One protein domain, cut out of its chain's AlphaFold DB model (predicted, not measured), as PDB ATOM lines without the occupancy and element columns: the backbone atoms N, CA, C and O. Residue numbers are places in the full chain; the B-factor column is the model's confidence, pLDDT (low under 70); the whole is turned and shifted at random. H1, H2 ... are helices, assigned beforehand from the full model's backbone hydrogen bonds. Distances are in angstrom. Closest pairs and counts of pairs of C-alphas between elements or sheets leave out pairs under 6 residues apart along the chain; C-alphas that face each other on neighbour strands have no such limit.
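What this domain is: This is residues 154 to 197 of the 197 residues of an uncharacterized protein of Clastoptera arizonana (Arizona spittle bug) (UniProt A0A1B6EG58). Two short helices of equal residue count, H1 and then H2, meet at a steep angle in a small head at one end, and from H2 a long tail with no named element, residues 186 to 197, sticks out and makes most of the length. The printed part has 44 residues with two named helices and no named strand, all helix by class. It is only just extended, close to loose, with a radius of gyration of the C-alphas of 14.3 A, and spans 44 by 19 by 18 A.

Where its parts are: H1 is residues 155 to 165, 15.1 A long, beginning at C-alpha 155 (7.805, 30.251, -16.367). H2 is residues 175 to 185, 15.4 A long, ending at C-alpha 185 (16.646, 42.892, -6.729).

How they stand to each other: H1 and H2 only just touch, with 3 pairs of C-alphas within 8 A; the closest C-alphas are those of Leu 160 and Leu 181, 6.4 A apart. They run the same way at a steep tilt of 62 degrees. In H1 and H2 every O i to N i+4 pair is within hydrogen-bond range.

The domain as a whole: The farthest C-alphas, of Leu 155 and Gly 197, are 46.8 A apart. The printed part has no cut, and the link from H1 to H2 is short. Residues 171 to 176 and 186 to 197 stand free; pLDDT is under 70 at residues 187 to 197.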
ATOM      1  N   SER A 154      12.655  29.805 -16.945       93.19
ATOM      2  CA  SER A 154      11.463  29.094 -16.474       93.19
ATOM      3  C   SER A 154      10.251  30.028 -16.443       93.19
ATOM      4  O   SER A 154      10.400  31.235 -16.249       93.19
ATOM      5  N   LEU A 155       9.038  29.474 -16.552       93.94
ATOM      6  CA  LEU A 155       7.805  30.251 -16.367       93.94
ATOM      7  C   LEU A 155       7.816  30.996 -15.028       93.94
ATOM      8  O   LEU A 155       7.454  32.164 -14.968       93.94
ATOM      9  N   PHE A 156       8.298  30.333 -13.976       93.00
ATOM     10  CA  PHE A 156       8.453  30.941 -12.663       93.00
ATOM     11  C   PHE A 156       9.336  32.194 -12.720       93.00
ATOM     12  O   PHE A 156       8.913  33.249 -12.258       93.00
ATOM     13  N   LEU A 157      10.509  32.120 -13.361       91.31
ATOM     14  CA  LEU A 157      11.398  33.272 -13.529       91.31
ATOM     15  C   LEU A 157      10.725  34.409 -14.316       91.31
ATOM     16  O   LEU A 157      10.821  35.564 -13.912       91.31
ATOM     17  N   LEU A 158      10.006  34.088 -15.395       92.06
ATOM     18  CA  LEU A 158       9.268  35.080 -16.183       92.06
ATOM     19  C   LEU A 158       8.167  35.765 -15.357       92.06
ATOM     20  O   LEU A 158       8.000  36.982 -15.437       92.06
ATOM     21  N   CYS A 159       7.454  35.010 -14.517       93.12
ATOM     22  CA  CYS A 159       6.475  35.566 -13.587       93.12
ATOM     23  C   CYS A 159       7.135  36.491 -12.555       93.12
ATOM     24  O   CYS A 159       6.625  37.585 -12.319       93.12
ATOM     25  N   LEU A 160       8.279  36.103 -11.979       92.38
ATOM     26  CA  LEU A 160       9.025  36.958 -11.047       92.38
ATOM     27  C   LEU A 160       9.473  38.265 -11.713       92.38
ATOM     28  O   LEU A 160       9.280  39.339 -11.146       92.38
ATOM     29  N   MET A 161      10.008  38.191 -12.936       90.62
ATOM     30  CA  MET A 161      10.371  39.378 -13.714       90.62
ATOM     31  C   MET A 161       9.157  40.283 -13.945       90.62
ATOM     32  O   MET A 161       9.246  41.482 -13.710       90.62
ATOM     33  N   SER A 162       8.004  39.717 -14.315       92.12
ATOM     34  CA  SER A 162       6.757  40.473 -14.491       92.12
ATOM     35  C   SER A 162       6.318  41.190 -13.209       92.12
ATOM     36  O   SER A 162       5.893  42.344 -13.271       92.12
ATOM     37  N   VAL A 163       6.430  40.538 -12.046       93.50
ATOM     38  CA  VAL A 163       6.122  41.152 -10.741       93.50
ATOM     39  C   VAL A 163       7.020  42.362 -10.484       93.50
ATOM     40  O   VAL A 163       6.514  43.416 -10.097       93.50
ATOM     41  N   ILE A 164       8.325  42.239 -10.748       90.69
ATOM     42  CA  ILE A 164       9.304  43.323 -10.571       90.69
ATOM     43  C   ILE A 164       9.028  44.468 -11.554       90.69
ATOM     44  O   ILE A 164       8.899  45.620 -11.140       90.69
ATOM     45  N   THR A 165       8.894  44.164 -12.846       90.75
ATOM     46  CA  THR A 165       8.703  45.161 -13.910       90.75
ATOM     47  C   THR A 165       7.415  45.962 -13.728       90.75
ATOM     48  O   THR A 165       7.423  47.177 -13.913       90.75
ATOM     49  N   HIS A 166       6.321  45.313 -13.326       93.19
ATOM     50  CA  HIS A 166       5.026  45.970 -13.131       93.19
ATOM     51  C   HIS A 166       4.771  46.429 -11.690       93.19
ATOM     52  O   HIS A 166       3.690  46.942 -11.412       93.19
ATOM     53  N   ARG A 167       5.751  46.273 -10.786       93.00
ATOM     54  CA  ARG A 167       5.646  46.632  -9.360       93.00
ATOM     55  C   ARG A 167       4.365  46.089  -8.712       93.00
ATOM     56  O   ARG A 167       3.658  46.816  -8.017       93.00
ATOM     57  N   LEU A 168       4.046  44.824  -8.989       94.56
ATOM     58  CA  LEU A 168       2.831  44.189  -8.475       94.56
ATOM     59  C   LEU A 168       2.909  44.024  -6.953       94.56
ATOM     60  O   LEU A 168       3.999  43.871  -6.398       94.56
ATOM     61  N   ASP A 169       1.756  44.029  -6.279       94.44
ATOM     62  CA  ASP A 169       1.716  43.777  -4.840       94.44
ATOM     63  C   ASP A 169       2.220  42.360  -4.526       94.44
ATOM     64  O   ASP A 169       1.828  41.374  -5.151       94.44
ATOM     65  N   THR A 170       3.103  42.275  -3.535       94.31
ATOM     66  CA  THR A 170       3.737  41.031  -3.090       94.31
ATOM     67  C   THR A 170       3.320  40.641  -1.677       94.31
ATOM     68  O   THR A 170       3.765  39.607  -1.182       94.31
ATOM     69  N   SER A 171       2.460  41.427  -1.015       94.44
ATOM     70  CA  SER A 171       2.076  41.249   0.392       94.44
ATOM     71  C   SER A 171       1.530  39.847   0.700       94.44
ATOM     72  O   SER A 171       1.890  39.251   1.719       94.44
ATOM     73  N   SER A 172       0.759  39.275  -0.226       94.81
ATOM     74  CA  SER A 172       0.106  37.966  -0.115       94.81
ATOM     75  C   SER A 172       0.954  36.785  -0.599       94.81
ATOM     76  O   SER A 172       0.543  35.636  -0.439       94.81
ATOM     77  N   LEU A 173       2.139  37.031  -1.170       94.06
ATOM     78  CA  LEU A 173       2.965  35.959  -1.726       94.06
ATOM     79  C   LEU A 173       3.592  35.075  -0.629       94.06
ATOM     80  O   LEU A 173       3.944  35.580   0.449       94.06
ATOM     81  N   PRO A 174       3.798  33.775  -0.914       95.81
ATOM     82  CA  PRO A 174       4.598  32.883  -0.081       95.81
ATOM     83  C   PRO A 174       6.012  33.423   0.198       95.81
ATOM     84  O   PRO A 174       6.590  34.172  -0.597       95.81
ATOM     85  N   GLN A 175       6.576  33.055   1.351       93.44
ATOM     86  CA  GLN A 175       7.842  33.611   1.844       93.44
ATOM     87  C   GLN A 175       9.043  33.269   0.950       93.44
ATOM     88  O   GLN A 175       9.944  34.088   0.777       93.44
ATOM     89  N   ASP A 176       9.054  32.077   0.370       93.94
ATOM     90  CA  ASP A 176      10.049  31.613  -0.593       93.94
ATOM     91  C   ASP A 176      10.022  32.448  -1.882       93.94
ATOM     92  O   ASP A 176      11.071  32.896  -2.342       93.94
ATOM     93  N   VAL A 177       8.837  32.761  -2.410       93.38
ATOM     94  CA  VAL A 177       8.674  33.628  -3.590       93.38
ATOM     95  C   VAL A 177       9.139  35.055  -3.290       93.38
ATOM     96  O   VAL A 177       9.892  35.639  -4.072       93.38
ATOM     97  N   LYS A 178       8.767  35.604  -2.126       93.12
ATOM     98  CA  LYS A 178       9.264  36.910  -1.656       93.12
ATOM     99  C   LYS A 178      10.787  36.928  -1.543       93.12
ATOM    100  O   LYS A 178      11.418  37.908  -1.935       93.12
ATOM    101  N   MET A 179      11.382  35.847  -1.038       91.50
ATOM    102  CA  MET A 179      12.834  35.715  -0.941       91.50
ATOM    103  C   MET A 179      13.488  35.708  -2.327       91.50
ATOM    104  O   MET A 179      14.482  36.398  -2.519       91.50
ATOM    105  N   GLN A 180      12.914  35.005  -3.309       91.31
ATOM    106  CA  GLN A 180      13.415  35.014  -4.691       91.31
ATOM    107  C   GLN A 180      13.343  36.410  -5.319       91.31
ATOM    108  O   GLN A 180      14.337  36.879  -5.866       91.31
ATOM    109  N   LEU A 181      12.218  37.120  -5.173       91.50
ATOM    110  CA  LEU A 181      12.083  38.507  -5.644       91.50
ATOM    111  C   LEU A 181      13.133  39.426  -5.017       91.50
ATOM    112  O   LEU A 181      13.750  40.241  -5.705       91.50
ATOM    113  N   LYS A 182      13.369  39.268  -3.710       88.88
ATOM    114  CA  LYS A 182      14.398  40.018  -2.995       88.88
ATOM    115  C   LYS A 182      15.793  39.699  -3.540       88.88
ATOM    116  O   LYS A 182      16.537  40.614  -3.859       88.88
ATOM    117  N   LEU A 183      16.138  38.424  -3.713       85.44
ATOM    118  CA  LEU A 183      17.431  38.016  -4.276       85.44
ATOM    119  C   LEU A 183      17.651  38.538  -5.705       85.44
ATOM    120  O   LEU A 183      18.770  38.901  -6.041       85.44
ATOM    121  N   MET A 184      16.597  38.634  -6.520       84.56
ATOM    122  CA  MET A 184      16.666  39.193  -7.878       84.56
ATOM    123  C   MET A 184      16.857  40.717  -7.920       84.56
ATOM    124  O   MET A 184      17.196  41.251  -8.969       84.56
ATOM    125  N   THR A 185      16.613  41.419  -6.811       82.75
ATOM    126  CA  THR A 185      16.646  42.892  -6.729       82.75
ATOM    127  C   THR A 185      17.715  43.424  -5.776       82.75
ATOM    128  O   THR A 185      17.947  44.630  -5.715       82.75
ATOM    129  N   MET A 186      18.381  42.548  -5.024       78.25
ATOM    130  CA  MET A 186      19.486  42.921  -4.150       78.25
ATOM    131  C   MET A 186      20.764  43.133  -4.962       78.25
ATOM    132  O   MET A 186      21.170  42.278  -5.744       78.25
ATOM    133  N   ASN A 187      21.440  44.257  -4.719       66.94
ATOM    134  CA  ASN A 187      22.747  44.526  -5.308       66.94
ATOM    135  C   ASN A 187      23.764  43.464  -4.865       66.94
ATOM    136  O   ASN A 187      23.941  43.232  -3.665       66.94
ATOM    137  N   ASN A 188      24.503  42.898  -5.819       60.34
ATOM    138  CA  ASN A 188      25.636  41.999  -5.571       60.34
ATOM    139  C   ASN A 188      26.884  42.786  -5.126       60.34
ATOM    140  O   ASN A 188      27.950  42.667  -5.718       60.34
ATOM    141  N   ASN A 189      26.756  43.629  -4.100       57.34
ATOM    142  CA  ASN A 189      27.852  44.465  -3.616       57.34
ATOM    143  C   ASN A 189      28.820  43.588  -2.802       57.34
ATOM    144  O   ASN A 189      28.627  43.377  -1.602       57.34
ATOM    145  N   ILE A 190      29.850  43.045  -3.453       55.84
ATOM    146  CA  ILE A 190      30.913  42.268  -2.800       55.84
ATOM    147  C   ILE A 190      31.906  43.254  -2.172       55.84
ATOM    148  O   ILE A 190      33.065  43.351  -2.564       55.84
ATOM    149  N   ARG A 191      31.454  44.044  -1.193       52.53
ATOM    150  CA  ARG A 191      32.379  44.848  -0.388       52.53
ATOM    151  C   ARG A 191      33.028  43.943   0.656       52.53
ATOM    152  O   ARG A 191      32.308  43.167   1.295       52.53
ATOM    153  N   PRO A 192      34.351  44.036   0.882       50.47
ATOM    154  CA  PRO A 192      34.965  43.412   2.042       50.47
ATOM    155  C   PRO A 192      34.202  43.872   3.285       50.47
ATOM    156  O   PRO A 192      33.965  45.071   3.456       50.47
ATOM    157  N   ARG A 193      33.784  42.935   4.143       45.56
ATOM    158  CA  ARG A 193      33.298  43.306   5.475       45.56
ATOM    159  C   ARG A 193      34.400  44.138   6.120       45.56
ATOM    160  O   ARG A 193      35.516  43.641   6.261       45.56
ATOM    161  N   ALA A 194      34.097  45.388   6.471       48.06
ATOM    162  CA  ALA A 194      34.988  46.183   7.299       48.06
ATOM    163  C   ALA A 194      35.333  45.336   8.527       48.06
ATOM    164  O   ALA A 194      34.430  44.814   9.188       48.06
ATOM    165  N   SER A 195      36.625  45.131   8.773       49.09
ATOM    166  CA  SER A 195      37.095  44.502   9.998       49.09
ATOM    167  C   SER A 195      36.568  45.337  11.158       49.09
ATOM    168  O   SER A 195      37.006  46.470  11.355       49.09
ATOM    169  N   THR A 196      35.587  44.812  11.882       51.41
ATOM    170  CA  THR A 196      35.221  45.337  13.193       51.41
ATOM    171  C   THR A 196      36.423  45.090  14.097       51.41
ATOM    172  O   THR A 196      36.698  43.934  14.431       51.41
ATOM    173  N   GLY A 197      37.189  46.149  14.359       49.00
ATOM    174  CA  GLY A 197      38.163  46.192  15.448       49.00
ATOM    175  C   GLY A 197      37.475  46.301  16.798       49.00
ATOM    176  O   GLY A 197      36.297  46.732  16.821       49.00
TER     177      GLY A 197